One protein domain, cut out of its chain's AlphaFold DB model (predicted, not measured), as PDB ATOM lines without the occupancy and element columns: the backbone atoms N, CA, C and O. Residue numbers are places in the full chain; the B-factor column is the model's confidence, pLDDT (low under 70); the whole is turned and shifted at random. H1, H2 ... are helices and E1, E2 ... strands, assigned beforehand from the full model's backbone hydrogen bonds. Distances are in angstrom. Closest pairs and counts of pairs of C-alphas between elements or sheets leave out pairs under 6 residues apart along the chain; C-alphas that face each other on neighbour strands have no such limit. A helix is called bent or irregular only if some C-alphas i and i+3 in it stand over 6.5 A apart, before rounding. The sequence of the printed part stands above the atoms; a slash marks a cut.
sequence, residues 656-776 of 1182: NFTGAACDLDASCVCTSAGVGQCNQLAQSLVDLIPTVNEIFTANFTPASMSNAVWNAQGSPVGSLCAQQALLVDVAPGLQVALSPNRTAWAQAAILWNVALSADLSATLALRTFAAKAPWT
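What this domain is: This is residues 656 to 776 of the 1182 residues of an uncharacterized protein of Rickenella mellea (UniProt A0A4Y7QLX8). A helical hairpin, the long H5 with H6 folded back beside it, is the backbone of this domain; H2 crosses H5 on the side away from H6, H4 packs on both helices of the hairpin, and H3 crosses the last part of H5. A small two-stranded hairpin, E1 and E2, packs on H3 and H4 through E2, with the short H1 directly after it. The printed part has 121 residues, with elements in the order E1, E2, H1, H2, H3, H4, H5, H6; the sheet order is E1 - E2, antiparallel, and the class is mostly helix. The whole is compact, with a radius of gyration of the C-alphas of 13.5 A, and its outline is elongated, spanning 49 by 30 by 24 A.

Where its parts are: Residues 656 to 667 hold no named element, but residues 657 to 658 pair with residues 664 to 665, antiparallel. E1, residues 668 to 670, begins at C-alpha 668 (145.898, 212.894, 108.978), and E2 is residues 680 to 682. H1 is residues 683 to 686, and H2, residues 689 to 696, is 10.4 A long. H3, residues 702 to 713, is 15.9 A long. H4, residues 722 to 728, is 10.7 A long and neither bent nor irregular, but only just: C-alphas 725 and 728 are 6.2 A apart. H5, residues 740 to 757, is 25.6 A long and begins at C-alpha 740 (130.188, 224.492, 122.816). H6, residues 760 to 770, is 15.1 A long and ends at C-alpha 770 (129.552, 211.648, 127.846).

How they stand to each other: H5 is the hub, touching four helices. H5 and H6 form a helical hairpin, opposite ways at a shallow tilt of 17 degrees; their closest C-alphas, of Val 754 and Thr 763, are 5.8 A apart. H2 touches H5, about perpendicular at 89 degrees, with the closest C-alphas, of Val 692 and Ala 748, 5.0 A apart. H3 touches H5 with residues 754 to 756 of H5 alone; the closest C-alphas, of Ala 708 and Ala 755, are 5.1 A apart. H4 touches H5, closest at the C-alphas of Val 728 and Gln 747, 5.0 A apart. H4 also touches H6, the same way at a steep tilt of 59 degrees, with the closest C-alphas, of Val 728 and Arg 767, 6.4 A apart. H1 touches H4, closest at the C-alphas of Ser 684 and Ala 725, 6.1 A apart. The closest C-alphas of E2 and H3, those of Leu 681 and Ser 706, are 5.3 A apart. E1 and E2 form a hairpin, with N 669 and O 681 within hydrogen-bond range at 2.8 A. Every O i to N i+4 pair is within hydrogen-bond range in H2, H3, H5 and H6; H4 has 1 of 3, and 3 of 4 O i to N i+3 pairs, and H1 is too short for an O i to N i+4 pair.

The domain as a whole: The two C-alphas farthest apart, those of Val 675 and Thr 776, are 48.9 A apart. The printed part has no cut. The link from H4 to H5, 11 residues, is long. The mean pLDDT of the printed part is 95.3, and no printed residue is under 70.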
ATOM      1  N   ASN A 656     136.219 214.811 104.619       96.00
ATOM      2  CA  ASN A 656     137.107 214.203 105.619       96.00
ATOM      3  C   ASN A 656     136.506 214.189 107.041       96.00
ATOM      4  O   ASN A 656     137.206 213.834 107.986       96.00
ATOM      5  N   PHE A 657     135.243 214.579 107.223       96.75
ATOM      6  CA  PHE A 657     134.631 214.653 108.553       96.75
ATOM      7  C   PHE A 657     134.171 213.283 109.076       96.75
ATOM      8  O   PHE A 657     133.892 212.349 108.322       96.75
ATOM      9  N   THR A 658     134.086 213.151 110.398       96.25
ATOM     10  CA  THR A 658     133.590 211.962 111.098       96.25
ATOM     11  C   THR A 658     132.911 212.339 112.423       96.25
ATOM     12  O   THR A 658     132.731 213.517 112.726       96.25
ATOM     13  N   GLY A 659     132.512 211.336 113.209       95.50
ATOM     14  CA  GLY A 659     131.758 211.511 114.453       95.50
ATOM     15  C   GLY A 659     130.243 211.450 114.257       95.50
ATOM     16  O   GLY A 659     129.737 211.553 113.139       95.50
ATOM     17  N   ALA A 660     129.491 211.267 115.343       95.19
ATOM     18  CA  ALA A 660     128.032 211.166 115.285       95.19
ATOM     19  C   ALA A 660     127.321 212.504 114.979       95.19
ATOM     20  O   ALA A 660     126.127 212.487 114.680       95.19
ATOM     21  N   ALA A 661     128.044 213.631 115.004       95.19
ATOM     22  CA  ALA A 661     127.586 214.942 114.533       95.19
ATOM     23  C   ALA A 661     128.269 215.414 113.225       95.19
ATOM     24  O   ALA A 661     127.917 216.475 112.716       95.19
ATOM     25  N   CYS A 662     129.183 214.620 112.644       96.56
ATOM     26  CA  CYS A 662     129.966 214.968 111.447       96.56
ATOM     27  C   CYS A 662     130.790 216.268 111.558       96.56
ATOM     28  O   CYS A 662     130.989 216.968 110.568       96.56
ATOM     29  N   ASP A 663     131.280 216.573 112.758       95.81
ATOM     30  CA  ASP A 663     132.014 217.787 113.124       95.81
ATOM     31  C   ASP A 663     133.520 217.560 113.372       95.81
ATOM     32  O   ASP A 663     134.274 218.524 113.502       95.81
ATOM     33  N   LEU A 664     133.994 216.308 113.394       97.25
ATOM     34  CA  LEU A 664     135.395 215.973 113.677       97.25
ATOM     35  C   LEU A 664     136.197 215.760 112.386       97.25
ATOM     36  O   LEU A 664     135.964 214.782 111.675       97.25
ATOM     37  N   ASP A 665     137.175 216.618 112.088       97.75
ATOM     38  CA  ASP A 665     138.076 216.412 110.944       97.75
ATOM     39  C   ASP A 665     139.014 215.208 111.175       97.75
ATOM     40  O   ASP A 665     139.804 215.169 112.127       97.75
ATOM     41  N   ALA A 666     138.917 214.212 110.289       97.44
ATOM     42  CA  ALA A 666     139.719 212.996 110.279       97.44
ATOM     43  C   ALA A 666     140.972 213.077 109.385       97.44
ATOM     44  O   ALA A 666     141.659 212.067 109.213       97.44
ATOM     45  N   SER A 667     141.287 214.234 108.800       97.38
ATOM     46  CA  SER A 667     142.512 214.450 108.019       97.38
ATOM     47  C   SER A 667     143.756 214.089 108.842       97.38
ATOM     48  O   SER A 667     143.905 214.544 109.975       97.38
ATOM     49  N   CYS A 668     144.649 213.253 108.302       96.38
ATOM     50  CA  CYS A 668     145.898 212.894 108.978       96.38
ATOM     51  C   CYS A 668     146.968 213.980 108.782       96.38
ATOM     52  O   CYS A 668     147.396 214.235 107.656       96.38
ATOM     53  N   VAL A 669     147.463 214.539 109.882       96.06
ATOM     54  CA  VAL A 669     148.586 215.483 109.938       96.06
ATOM     55  C   VAL A 669     149.857 214.735 110.342       96.06
ATOM     56  O   VAL A 669     149.828 213.943 111.283       96.06
ATOM     57  N   CYS A 670     150.986 214.987 109.671       95.38
ATOM     58  CA  CYS A 670     152.295 214.512 110.133       95.38
ATOM     59  C   CYS A 670     152.816 215.432 111.248       95.38
ATOM     60  O   CYS A 670     153.075 216.609 111.002       95.38
ATOM     61  N   THR A 671     153.002 214.910 112.462       93.94
ATOM     62  CA  THR A 671     153.408 215.701 113.640       93.94
ATOM     63  C   THR A 671     154.909 215.658 113.940       93.94
ATOM     64  O   THR A 671     155.371 216.304 114.878       93.94
ATOM     65  N   SER A 672     155.674 214.856 113.202       88.94
ATOM     66  CA  SER A 672     157.114 214.645 113.382       88.94
ATOM     67  C   SER A 672     157.943 215.615 112.536       88.94
ATOM     68  O   SER A 672     157.746 215.715 111.330       88.94
ATOM     69  N   ALA A 673     158.926 216.276 113.153       82.94
ATOM     70  CA  ALA A 673     159.844 217.196 112.465       82.94
ATOM     71  C   ALA A 673     160.955 216.492 111.649       82.94
ATOM     72  O   ALA A 673     161.685 217.145 110.905       82.94
ATOM     73  N   GLY A 674     161.113 215.171 111.797       84.81
ATOM     74  CA  GLY A 674     162.117 214.385 111.077       84.81
ATOM     75  C   GLY A 674     161.738 214.162 109.613       84.81
ATOM     76  O   GLY A 674     160.695 213.580 109.318       84.81
ATOM     77  N   VAL A 675     162.602 214.580 108.684       84.50
ATOM     78  CA  VAL A 675     162.389 214.399 107.238       84.50
ATOM     79  C   VAL A 675     162.223 212.912 106.907       84.50
ATOM     80  O   VAL A 675     163.089 212.098 107.214       84.50
ATOM     81  N   GLY A 676     161.105 212.557 106.268       85.19
ATOM     82  CA  GLY A 676     160.780 211.171 105.904       85.19
ATOM     83  C   GLY A 676     160.097 210.346 107.003       85.19
ATOM     84  O   GLY A 676     159.679 209.224 106.729       85.19
ATOM     85  N   GLN A 677     159.918 210.891 108.211       87.50
ATOM     86  CA  GLN A 677     159.088 210.298 109.263       87.50
ATOM     87  C   GLN A 677     157.762 211.064 109.367       87.50
ATOM     88  O   GLN A 677     157.743 212.294 109.344       87.50
ATOM     89  N   CYS A 678     156.643 210.345 109.485       90.69
ATOM     90  CA  CYS A 678     155.307 210.928 109.630       90.69
ATOM     91  C   CYS A 678     154.538 210.217 110.749       90.69
ATOM     92  O   CYS A 678     153.865 209.211 110.517       90.69
ATOM     93  N   ASN A 679     154.625 210.755 111.964       93.12
ATOM     94  CA  ASN A 679     153.762 210.357 113.071       93.12
ATOM     95  C   ASN A 679     152.384 210.981 112.813       93.12
ATOM     96  O   ASN A 679     152.238 212.200 112.849       93.12
ATOM     97  N   GLN A 680     151.403 210.159 112.433       95.19
ATOM     98  CA  GLN A 680     150.087 210.636 112.002       95.19
ATOM     99  C   GLN A 680     149.165 210.917 113.194       95.19
ATOM    100  O   GLN A 680     149.019 210.082 114.095       95.19
ATOM    101  N   LEU A 681     148.508 212.076 113.171       97.19
ATOM    102  CA  LEU A 681     147.466 212.470 114.119       97.19
ATOM    103  C   LEU A 681     146.285 213.109 113.374       97.19
ATOM    104  O   LEU A 681     146.499 213.875 112.436       97.19
ATOM    105  N   ALA A 682     145.048 212.816 113.772       97.88
ATOM    106  CA  ALA A 682     143.866 213.485 113.223       97.88
ATOM    107  C   ALA A 682     143.876 214.998 113.515       97.88
ATOM    108  O   ALA A 682     144.138 215.401 114.649       97.88
ATOM    109  N   GLN A 683     143.524 215.815 112.519       98.00
ATOM    110  CA  GLN A 683     143.440 217.279 112.617       98.00
ATOM    111  C   GLN A 683     142.583 217.730 113.813       98.00
ATOM    112  O   GLN A 683     143.060 218.492 114.647       98.00
ATOM    113  N   SER A 684     141.400 217.134 114.004       98.00
ATOM    114  CA  SER A 684     140.533 217.398 115.171       98.00
ATOM    115  C   SER A 684     141.179 217.137 116.542       98.00
ATOM    116  O   SER A 684     140.767 217.739 117.531       98.00
ATOM    117  N   LEU A 685     142.196 216.271 116.633       98.25
ATOM    118  CA  LEU A 685     142.974 216.089 117.864       98.25
ATOM    119  C   LEU A 685     144.122 217.099 117.980       98.25
ATOM    120  O   LEU A 685     144.486 217.451 119.097       98.25
ATOM    121  N   VAL A 686     144.679 217.578 116.861       98.12
ATOM    122  CA  VAL A 686     145.674 218.667 116.840       98.12
ATOM    123  C   VAL A 686     145.038 219.974 117.317       98.12
ATOM    124  O   VAL A 686     145.586 220.626 118.204       98.12
ATOM    125  N   ASP A 687     143.857 220.311 116.794       98.06
ATOM    126  CA  ASP A 687     143.130 221.551 117.106       98.06
ATOM    127  C   ASP A 687     142.666 221.625 118.571       98.06
ATOM    128  O   ASP A 687     142.490 222.709 119.122       98.06
ATOM    129  N   LEU A 688     142.513 220.467 119.219       98.19
ATOM    130  CA  LEU A 688     142.073 220.328 120.608       98.19
ATOM    131  C   LEU A 688     143.231 220.410 121.627       98.19
ATOM    132  O   LEU A 688     142.988 220.640 122.813       98.19
ATOM    133  N   ILE A 689     144.495 220.259 121.201       98.19
ATOM    134  CA  ILE A 689     145.673 220.321 122.092       98.19
ATOM    135  C   ILE A 689     145.780 221.647 122.870       98.19
ATOM    136  O   ILE A 689     146.023 221.573 124.076       98.19
ATOM    137  N   PRO A 690     145.581 222.844 122.273       98.00
ATOM    138  CA  PRO A 690     145.599 224.104 123.018       98.00
ATOM    139  C   PRO A 690     144.588 224.115 124.171       98.00
ATOM    140  O   PRO A 690     144.950 224.441 125.298       98.00
ATOM    141  N   THR A 691     143.358 223.660 123.917       97.94
ATOM    142  CA  THR A 691     142.280 223.572 124.914       97.94
ATOM    143  C   THR A 691     142.586 222.549 126.015       97.94
ATOM    144  O   THR A 691     142.305 222.806 127.183       97.94
ATOM    145  N   VAL A 692     143.221 221.414 125.690       97.88
ATOM    146  CA  VAL A 692     143.717 220.461 126.704       97.88
ATOM    147  C   VAL A 692     144.805 221.094 127.574       97.88
ATOM    148  O   VAL A 692     144.776 220.951 128.797       97.88
ATOM    149  N   ASN A 693     145.761 221.790 126.958       96.69
ATOM    150  CA  ASN A 693     146.867 222.432 127.664       96.69
ATOM    151  C   ASN A 693     146.377 223.552 128.593       96.69
ATOM    152  O   ASN A 693     146.843 223.639 129.724       96.69
ATOM    153  N   GLU A 694     145.391 224.340 128.160       95.94
ATOM    154  CA  GLU A 694     144.730 225.364 128.973       95.94
ATOM    155  C   GLU A 694     143.963 224.748 130.158       95.94
ATOM    156  O   GLU A 694     144.313 224.995 131.312       95.94
ATOM    157  N   ILE A 695     142.971 223.886 129.891       95.56
ATOM    158  CA  ILE A 695     142.060 223.340 130.918       95.56
ATOM    159  C   ILE A 695     142.805 222.504 131.969       95.56
ATOM    160  O   ILE A 695     142.480 222.563 133.155       95.56
ATOM    161  N   PHE A 696     143.803 221.717 131.554       95.31
ATOM    162  CA  PHE A 696     144.516 220.797 132.446       95.31
ATOM    163  C   PHE A 696     145.901 221.295 132.879       95.31
ATOM    164  O   PHE A 696     146.600 220.572 133.593       95.31
ATOM    165  N   THR A 697     146.295 222.510 132.475       94.00
ATOM    166  CA  THR A 697     147.648 223.065 132.680       94.00
ATOM    167  C   THR A 697     148.747 222.117 132.165       94.00
ATOM    168  O   THR A 697     149.797 221.938 132.784       94.00
ATOM    169  N   ALA A 698     148.470 221.456 131.039       93.31
ATOM    170  CA  ALA A 698     149.355 220.484 130.404       93.31
ATOM    171  C   ALA A 698     150.269 221.146 129.356       93.31
ATOM    172  O   ALA A 698     150.070 222.293 128.962       93.31
ATOM    173  N   ASN A 699     151.280 220.408 128.893       94.25
ATOM    174  CA  ASN A 699     152.198 220.849 127.839       94.25
ATOM    175  C   ASN A 699     152.343 219.770 126.752       94.25
ATOM    176  O   ASN A 699     153.440 219.299 126.450       94.25
ATOM    177  N   PHE A 700     151.215 219.313 126.204       95.88
ATOM    178  CA  PHE A 700     151.230 218.404 125.065       95.88
ATOM    179  C   PHE A 700     151.586 219.148 123.780       95.88
ATOM    180  O   PHE A 700     151.100 220.243 123.506       95.88
ATOM    181  N   THR A 701     152.391 218.492 122.955       96.19
ATOM    182  CA  THR A 701     152.657 218.859 121.564       96.19
ATOM    183  C   THR A 701     151.937 217.882 120.627       96.19
ATOM    184  O   THR A 701     151.624 216.762 121.046       96.19
ATOM    185  N   PRO A 702     151.729 218.222 119.340       96.69
ATOM    186  CA  PRO A 702     151.215 217.268 118.356       96.69
ATOM    187  C   PRO A 702     152.043 215.974 118.292       96.69
ATOM    188  O   PRO A 702     151.477 214.890 118.192       96.69
ATOM    189  N   ALA A 703     153.370 216.064 118.444       94.75
ATOM    190  CA  ALA A 703     154.261 214.904 118.465       94.75
ATOM    191  C   ALA A 703     154.040 214.000 119.691       94.75
ATOM    192  O   ALA A 703     153.873 212.789 119.536       94.75
ATOM    193  N   SER A 704     153.983 214.562 120.905       94.00
ATOM    194  CA  SER A 704     153.710 213.768 122.112       94.00
ATOM    195  C   SER A 704     152.292 213.186 122.107       94.00
ATOM    196  O   SER A 704     152.096 212.059 122.553       94.00
ATOM    197  N   MET A 705     151.318 213.920 121.556       96.69
ATOM    198  CA  MET A 705     149.939 213.452 121.416       96.69
ATOM    199  C   MET A 705     149.827 212.302 120.404       96.69
ATOM    200  O   MET A 705     149.214 211.284 120.714       96.69
ATOM    201  N   SER A 706     150.479 212.408 119.238       95.69
ATOM    202  CA  SER A 706     150.537 211.318 118.252       95.69
ATOM    203  C   SER A 706     151.171 210.061 118.852       95.69
ATOM    204  O   SER A 706     150.598 208.979 118.738       95.69
ATOM    205  N   ASN A 707     152.277 210.202 119.592       92.75
ATOM    206  CA  ASN A 707     152.923 209.081 120.279       92.75
ATOM    207  C   ASN A 707     152.001 208.423 121.326       92.75
ATOM    208  O   ASN A 707     151.958 207.197 121.420       92.75
ATOM    209  N   ALA A 708     151.238 209.205 122.098       94.19
ATOM    210  CA  ALA A 708     150.315 208.667 123.098       94.19
ATOM    211  C   ALA A 708     149.101 207.959 122.467       94.19
ATOM    212  O   ALA A 708     148.761 206.844 122.865       94.19
ATOM    213  N   VAL A 709     148.492 208.553 121.432       95.69
ATOM    214  CA  VAL A 709     147.393 207.940 120.664       95.69
ATOM    215  C   VAL A 709     147.866 206.663 119.958       95.69
ATOM    216  O   VAL A 709     147.182 205.641 120.020       95.69
ATOM    217  N   TRP A 710     149.070 206.667 119.378       93.38
ATOM    218  CA  TRP A 710     149.710 205.477 118.811       93.38
ATOM    219  C   TRP A 710     149.924 204.380 119.862       93.38
ATOM    220  O   TRP A 710     149.592 203.222 119.617       93.38
ATOM    221  N   ASN A 711     150.399 204.723 121.061       90.56
ATOM    222  CA  ASN A 711     150.563 203.761 122.158       90.56
ATOM    223  C   ASN A 711     149.224 203.213 122.698       90.56
ATOM    224  O   ASN A 711     149.205 202.136 123.294       90.56
ATOM    225  N   ALA A 712     148.108 203.925 122.494       93.19
ATOM    226  CA  ALA A 712     146.770 203.499 122.904       93.19
ATOM    227  C   ALA A 712     146.029 202.662 121.842       93.19
ATOM    228  O   ALA A 712     145.265 201.759 122.194       93.19
ATOM    229  N   GLN A 713     146.218 202.977 120.554       94.00
ATOM    230  CA  GLN A 713     145.397 202.483 119.439       94.00
ATOM    231  C   GLN A 713     146.194 201.764 118.333       94.00
ATOM    232  O   GLN A 713     145.622 200.959 117.596       94.00
ATOM    233  N   GLY A 714     147.502 202.009 118.232       91.12
ATOM    234  CA  GLY A 714     148.348 201.599 117.111       91.12
ATOM    235  C   GLY A 714     148.217 202.523 115.895       91.12
ATOM    236  O   GLY A 714     147.762 203.664 115.997       91.12
ATOM    237  N   SER A 715     148.626 202.021 114.730       89.25
ATOM    238  CA  SER A 715     148.564 202.758 113.464       89.25
ATOM    239  C   SER A 715     147.124 203.107 113.059       89.25
ATOM    240  O   SER A 715     146.243 202.248 113.173       89.25
ATOM    241  N   PRO A 716     146.864 204.302 112.492       91.50
ATOM    242  CA  PRO A 716     145.607 204.556 111.792       91.50
ATOM    243  C   PRO A 716     145.459 203.599 110.596       91.50
ATOM    244  O   PRO A 716     146.441 203.192 109.973       91.50
ATOM    245  N   VAL A 717     144.217 203.223 110.280       87.62
ATOM    246  CA  VAL A 717     143.899 202.272 109.202       87.62
ATOM    247  C   VAL A 717     143.218 203.013 108.055       87.62
ATOM    248  O   VAL A 717     142.077 203.453 108.188       87.62
ATOM    249  N   GLY A 718     143.909 203.106 106.918       87.19
ATOM    250  CA  GLY A 718     143.475 203.859 105.738       87.19
ATOM    251  C   GLY A 718     144.202 205.199 105.593       87.19
ATOM    252  O   GLY A 718     145.198 205.449 106.263       87.19
ATOM    253  N   SER A 719     143.712 206.058 104.698       83.94
ATOM    254  CA  SER A 719     144.279 207.392 104.430       83.94
ATOM    255  C   SER A 719     143.716 208.508 105.322       83.94
ATOM    256  O   SER A 719     144.111 209.660 105.169       83.94
ATOM    257  N   LEU A 720     142.771 208.185 106.209       90.38
ATOM    258  CA  LEU A 720     142.136 209.114 107.142       90.38
ATOM    259  C   LEU A 720     142.264 208.581 108.568       90.38
ATOM    260  O   LEU A 720     142.017 207.407 108.845       90.38
ATOM    261  N   CYS A 721     142.558 209.479 109.497       96.56
ATOM    262  CA  CYS A 721     142.773 209.216 110.912       96.56
ATOM    263  C   CYS A 721     141.436 209.161 111.681       96.56
ATOM    264  O   CYS A 721     141.362 209.478 112.866       96.56
ATOM    265  N   ALA A 722     140.357 208.721 111.021       95.81
ATOM    266  CA  ALA A 722     138.991 208.761 111.547       95.81
ATOM    267  C   ALA A 722     138.829 207.962 112.846       95.81
ATOM    268  O   ALA A 722     138.111 208.383 113.745       95.81
ATOM    269  N   GLN A 723     139.544 206.843 112.990       95.50
ATOM    270  CA  GLN A 723     139.527 206.055 114.227       95.50
ATOM    271  C   GLN A 723     140.197 206.775 115.412       95.50
ATOM    272  O   GLN A 723     139.832 206.489 116.551       95.50
ATOM    273  N   GLN A 724     141.113 207.718 115.160       96.81
ATOM    274  CA  GLN A 724     141.690 208.589 116.191       96.81
ATOM    275  C   GLN A 724     140.724 209.738 116.527       96.81
ATOM    276  O   GLN A 724     140.432 209.966 117.695       96.81
ATOM    277  N   ALA A 725     140.161 210.413 115.517       97.50
ATOM    278  CA  ALA A 725     139.158 211.467 115.714       97.50
ATOM    279  C   ALA A 725     137.949 210.960 116.532       97.50
ATOM    280  O   ALA A 725     137.543 211.576 117.514       97.50
ATOM    281  N   LEU A 726     137.449 209.759 116.214       96.94
ATOM    282  CA  LEU A 726     136.364 209.097 116.947       96.94
ATOM    283  C   LEU A 726     136.674 208.800 118.428       96.94
ATOM    284  O   LEU A 726     135.759 208.406 119.153       96.94
ATOM    285  N   LEU A 727     137.907 208.975 118.921       97.38
ATOM    286  CA  LEU A 727     138.207 208.853 120.354       97.38
ATOM    287  C   LEU A 727     137.495 209.932 121.183       97.38
ATOM    288  O   LEU A 727     137.058 209.625 122.288       97.38
ATOM    289  N   VAL A 728     137.314 211.144 120.641       98.19
ATOM    290  CA  VAL A 728     136.672 212.284 121.329       98.19
ATOM    291  C   VAL A 728     135.209 212.519 120.912       98.19
ATOM    292  O   VAL A 728     134.608 213.511 121.309       98.19
ATOM    293  N   ASP A 729     134.602 211.609 120.144       97.81
ATOM    294  CA  ASP A 729     133.205 211.720 119.684       97.81
ATOM    295  C   ASP A 729     132.190 211.599 120.838       97.81
ATOM    296  O   ASP A 729     131.831 210.500 121.265       97.81
ATOM    297  N   VAL A 730     131.741 212.746 121.351       97.62
ATOM    298  CA  VAL A 730     130.744 212.880 122.432       97.62
ATOM    299  C   VAL A 730     129.308 213.074 121.922       97.62
ATOM    300  O   VAL A 730     128.375 213.206 122.722       97.62
ATOM    301  N   ALA A 731     129.106 213.058 120.604       95.94
ATOM    302  CA  ALA A 731     127.788 213.112 119.987       95.94
ATOM    303  C   ALA A 731     127.080 211.733 120.068       95.94
ATOM    304  O   ALA A 731     127.724 210.696 120.237       95.94
ATOM    305  N   PRO A 732     125.736 211.673 119.990       94.19
ATOM    306  CA  PRO A 732     124.795 212.787 119.843       94.19
ATOM    307  C   PRO A 732     124.504 213.539 121.152       94.19
ATOM    308  O   PRO A 732     123.731 214.494 121.118       94.19
ATOM    309  N   GLY A 733     125.064 213.102 122.289       94.31
ATOM    310  CA  GLY A 733     124.773 213.656 123.613       94.31
ATOM    311  C   GLY A 733     125.206 215.115 123.769       94.31
ATOM    312  O   GLY A 733     124.376 215.965 124.082       94.31
ATOM    313  N   LEU A 734     126.485 215.400 123.520       95.44
ATOM    314  CA  LEU A 734     127.020 216.760 123.433       95.44
ATOM    315  C   LEU A 734     127.248 217.134 121.967       95.44
ATOM    316  O   LEU A 734     127.617 216.285 121.157       95.44
ATOM    317  N   GLN A 735     126.991 218.396 121.629       94.12
ATOM    318  CA  GLN A 735     127.101 218.939 120.274       94.12
ATOM    319  C   GLN A 735     127.567 220.394 120.357       94.12
ATOM    320  O   GLN A 735     126.986 221.187 121.108       94.12
ATOM    321  N   VAL A 736     128.561 220.769 119.545       94.62
ATOM    322  CA  VAL A 736     129.165 222.116 119.563       94.62
ATOM    323  C   VAL A 736     128.123 223.219 119.320       94.62
ATOM    324  O   VAL A 736     128.196 224.280 119.925       94.62
ATOM    325  N   ALA A 737     127.097 222.950 118.504       93.88
ATOM    326  CA  ALA A 737     126.021 223.898 118.199       93.88
ATOM    327  C   ALA A 737     125.022 224.151 119.351       93.88
ATOM    328  O   ALA A 737     124.239 225.095 119.275       93.88
ATOM    329  N   LEU A 738     125.014 223.312 120.396       93.12
ATOM    330  CA  LEU A 738     124.072 223.409 121.526       93.12
ATOM    331  C   LEU A 738     124.761 223.692 122.871       93.12
ATOM    332  O   LEU A 738     124.155 224.261 123.776       93.12
ATOM    333  N   SER A 739     125.997 223.232 123.045       94.94
ATOM    334  CA  SER A 739     126.768 223.398 124.284       94.94
ATOM    335  C   SER A 739     128.274 223.405 123.971       94.94
ATOM    336  O   SER A 739     128.960 222.420 124.265       94.94
ATOM    337  N   PRO A 740     128.796 224.439 123.281       95.31
ATOM    338  CA  PRO A 740     130.188 224.492 122.816       95.31
ATOM    339  C   PRO A 740     131.225 224.314 123.937       95.31
ATOM    340  O   PRO A 740     132.112 223.473 123.799       95.31
ATOM    341  N   ASN A 741     131.094 225.011 125.067       96.00
ATOM    342  CA  ASN A 741     132.021 224.936 126.200       96.00
ATOM    343  C   ASN A 741     132.030 223.534 126.820       96.00
ATOM    344  O   ASN A 741     133.092 222.957 127.054       96.00
ATOM    345  N   ARG A 742     130.850 222.946 127.064       95.81
ATOM    346  CA  ARG A 742     130.733 221.595 127.633       95.81
ATOM    347  C   ARG A 742     131.203 220.519 126.657       95.81
ATOM    348  O   ARG A 742     131.795 219.539 127.099       95.81
ATOM    349  N   THR A 743     130.985 220.713 125.356       97.00
ATOM    350  CA  THR A 743     131.480 219.812 124.303       97.00
ATOM    351  C   THR A 743     133.006 219.858 124.232       97.00
ATOM    352  O   THR A 743     133.637 218.812 124.360       97.00
ATOM    353  N   ALA A 744     133.597 221.054 124.148       97.50
ATOM    354  CA  ALA A 744     135.047 221.249 124.124       97.50
ATOM    355  C   ALA A 744     135.721 220.716 125.399       97.50
ATOM    356  O   ALA A 744     136.718 220.001 125.312       97.50
ATOM    357  N   TRP A 745     135.146 220.970 126.583       97.94
ATOM    358  CA  TRP A 745     135.648 220.408 127.840       97.94
ATOM    359  C   TRP A 745     135.580 218.878 127.854       97.94
ATOM    360  O   TRP A 745     136.552 218.225 128.225       97.94
ATOM    361  N   ALA A 746     134.462 218.286 127.420       98.19
ATOM    362  CA  ALA A 746     134.298 216.834 127.387       98.19
ATOM    363  C   ALA A 746     135.294 216.168 126.426       98.19
ATOM    364  O   ALA A 746     135.937 215.183 126.791       98.19
ATOM    365  N   GLN A 747     135.462 216.735 125.229       98.44
ATOM    366  CA  GLN A 747     136.459 216.313 124.248       98.44
ATOM    367  C   GLN A 747     137.878 216.422 124.827       98.44
ATOM    368  O   GLN A 747     138.633 215.449 124.791       98.44
ATOM    369  N   ALA A 748     138.225 217.567 125.427       98.56
ATOM    370  CA  ALA A 748     139.531 217.804 126.034       98.56
ATOM    371  C   ALA A 748     139.817 216.847 127.204       98.56
ATOM    372  O   ALA A 748     140.920 216.317 127.301       98.56
ATOM    373  N   ALA A 749     138.832 216.559 128.060       98.44
ATOM    374  CA  ALA A 749     138.970 215.618 129.172       98.44
ATOM    375  C   ALA A 749     139.221 214.176 128.694       98.44
ATOM    376  O   ALA A 749     140.036 213.456 129.277       98.44
ATOM    377  N   ILE A 750     138.567 213.760 127.604       98.62
ATOM    378  CA  ILE A 750     138.787 212.451 126.973       98.62
ATOM    379  C   ILE A 750     140.174 212.390 126.310       98.62
ATOM    380  O   ILE A 750     140.881 211.391 126.471       98.62
ATOM    381  N   LEU A 751     140.603 213.460 125.625       98.44
ATOM    382  CA  LEU A 751     141.932 213.532 125.010       98.44
ATOM    383  C   LEU A 751     143.052 213.552 126.064       98.44
ATOM    384  O   LEU A 751     144.023 212.809 125.945       98.44
ATOM    385  N   TRP A 752     142.885 214.323 127.141       98.31
ATOM    386  CA  TRP A 752     143.773 214.328 128.308       98.31
ATOM    387  C   TRP A 752     143.903 212.931 128.930       98.31
ATOM    388  O   TRP A 752     145.011 212.471 129.215       98.31
ATOM    389  N   ASN A 753     142.781 212.213 129.073       98.25
ATOM    390  CA  ASN A 753     142.785 210.856 129.603       98.25
ATOM    391  C   ASN A 753     143.591 209.885 128.730       98.25
ATOM    392  O   ASN A 753     144.432 209.157 129.262       98.25
ATOM    393  N   VAL A 754     143.354 209.843 127.412       97.62
ATOM    394  CA  VAL A 754     144.085 208.910 126.532       97.62
ATOM    395  C   VAL A 754     145.566 209.277 126.428       97.62
ATOM    396  O   VAL A 754     146.407 208.378 126.426       97.62
ATOM    397  N   ALA A 755     145.889 210.576 126.444       97.25
ATOM    398  CA  ALA A 755     147.257 211.081 126.383       97.25
ATOM    399  C   ALA A 755     148.122 210.631 127.572       97.25
ATOM    400  O   ALA A 755     149.290 210.296 127.385       97.25
ATOM    401  N   LEU A 756     147.558 210.599 128.787       97.00
ATOM    402  CA  LEU A 756     148.287 210.177 129.991       97.00
ATOM    403  C   LEU A 756     148.198 208.673 130.271       97.00
ATOM    404  O   LEU A 756     149.165 208.098 130.776       97.00
ATOM    405  N   SER A 757     147.069 208.026 129.966       97.12
ATOM    406  CA  SER A 757     146.841 206.621 130.344       97.12
ATOM    407  C   SER A 757     147.253 205.582 129.307       97.12
ATOM    408  O   SER A 757     147.470 204.425 129.667       97.12
ATOM    409  N   ALA A 758     147.283 205.955 128.023       95.88
ATOM    410  CA  ALA A 758     147.285 205.016 126.900       95.88
ATOM    411  C   ALA A 758     146.180 203.929 126.987       95.88
ATOM    412  O   ALA A 758     146.249 202.892 126.312       95.88
ATOM    413  N   ASP A 759     145.135 204.129 127.809       96.19
ATOM    414  CA  ASP A 759     144.038 203.179 127.927       96.19
ATOM    415  C   ASP A 759     142.823 203.557 127.089       96.19
ATOM    416  O   ASP A 759     141.926 204.300 127.493       96.19
ATOM    417  N   LEU A 760     142.775 202.941 125.912       96.25
ATOM    418  CA  LEU A 760     141.621 202.954 125.030       96.25
ATOM    419  C   LEU A 760     140.336 202.447 125.719       96.25
ATOM    420  O   LEU A 760     139.262 202.923 125.366       96.25
ATOM    421  N   SER A 761     140.405 201.540 126.706       97.31
ATOM    422  CA  SER A 761     139.202 201.022 127.380       97.31
ATOM    423  C   SER A 761     138.529 202.092 128.251       97.31
ATOM    424  O   SER A 761     137.377 202.453 127.999       97.31
ATOM    425  N   ALA A 762     139.256 202.678 129.206       97.00
ATOM    426  CA  ALA A 762     138.784 203.792 130.030       97.00
ATOM    427  C   ALA A 762     138.416 205.032 129.191       97.00
ATOM    428  O   ALA A 762     137.413 205.693 129.455       97.00
ATOM    429  N   THR A 763     139.162 205.309 128.115       97.75
ATOM    430  CA  THR A 763     138.854 206.399 127.170       97.75
ATOM    431  C   THR A 763     137.515 206.174 126.459       97.75
ATOM    432  O   THR A 763     136.670 207.070 126.424       97.75
ATOM    433  N   LEU A 764     137.263 204.964 125.946       97.75
ATOM    434  CA  LEU A 764     135.975 204.612 125.342       97.75
ATOM    435  C   LEU A 764     134.837 204.603 126.372       97.75
ATOM    436  O   LEU A 764     133.703 204.912 126.003       97.75
ATOM    437  N   ALA A 765     135.115 204.294 127.643       98.12
ATOM    438  CA  ALA A 765     134.147 204.398 128.731       98.12
ATOM    439  C   ALA A 765     133.769 205.862 129.030       98.12
ATOM    440  O   ALA A 765     132.576 206.167 129.036       98.12
ATOM    441  N   LEU A 766     134.745 206.776 129.159       98.19
ATOM    442  CA  LEU A 766     134.507 208.226 129.285       98.19
ATOM    443  C   LEU A 766     133.669 208.763 128.121       98.19
ATOM    444  O   LEU A 766     132.624 209.376 128.337       98.19
ATOM    445  N   ARG A 767     134.082 208.470 126.882       97.88
ATOM    446  CA  ARG A 767     133.362 208.879 125.669       97.88
ATOM    447  C   ARG A 767     131.927 208.343 125.652       97.88
ATOM    448  O   ARG A 767     130.984 209.074 125.367       97.88
ATOM    449  N   THR A 768     131.742 207.070 126.004       97.75
ATOM    450  CA  THR A 768     130.420 206.420 126.050       97.75
ATOM    451  C   THR A 768     129.536 206.956 127.177       97.75
ATOM    452  O   THR A 768     128.316 206.949 127.024       97.75
ATOM    453  N   PHE A 769     130.117 207.417 128.286       98.12
ATOM    454  CA  PHE A 769     129.398 208.109 129.353       98.12
ATOM    455  C   PHE A 769     128.934 209.492 128.880       98.12
ATOM    456  O   PHE A 769     127.735 209.770 128.894       98.12
ATOM    457  N   ALA A 770     129.852 210.312 128.358       97.38
ATOM    458  CA  ALA A 770     129.552 211.648 127.846       97.38
ATOM    459  C   ALA A 770     128.480 211.625 126.738       97.38
ATOM    460  O   ALA A 770     127.513 212.380 126.800       97.38
ATOM    461  N   ALA A 771     128.562 210.691 125.784       96.62
ATOM    462  CA  ALA A 771     127.576 210.553 124.709       96.62
ATOM    463  C   ALA A 771     126.185 210.041 125.158       96.62
ATOM    464  O   ALA A 771     125.253 210.039 124.352       96.62
ATOM    465  N   LYS A 772     126.025 209.587 126.413       96.56
ATOM    466  CA  LYS A 772     124.776 209.001 126.950       96.56
ATOM    467  C   LYS A 772     124.177 209.731 128.154       96.56
ATOM    468  O   LYS A 772     123.045 209.415 128.524       96.56
ATOM    469  N   ALA A 773     124.909 210.641 128.790       96.25
ATOM    470  CA  ALA A 773     124.399 211.384 129.936       96.25
ATOM    471  C   ALA A 773     123.177 212.251 129.541       96.25
ATOM    472  O   ALA A 773     123.060 212.673 128.388       96.25
ATOM    473  N   PRO A 774     122.225 212.504 130.461       95.19
ATOM    474  CA  PRO A 774     120.944 213.127 130.131       95.19
ATOM    475  C   PRO A 774     121.059 214.658 130.045       95.19
ATOM    476  O   PRO A 774     120.479 215.381 130.849       95.19
ATOM    477  N   TRP A 775     121.804 215.173 129.066       93.88
ATOM    478  CA  TRP A 775     122.110 216.606 128.926       93.88
ATOM    479  C   TRP A 775     120.884 217.519 128.897       93.88
ATOM    480  O   TRP A 775     120.935 218.626 129.419       93.88
ATOM    481  N   THR A 776     119.753 217.027 128.389       91.62
ATOM    482  CA  THR A 776     118.463 217.733 128.387       91.62
ATOM    483  C   THR A 776     117.860 217.961 129.780       91.62
ATOM    484  O   THR A 776     116.852 218.653 129.882       91.62
TER     485      THR A 776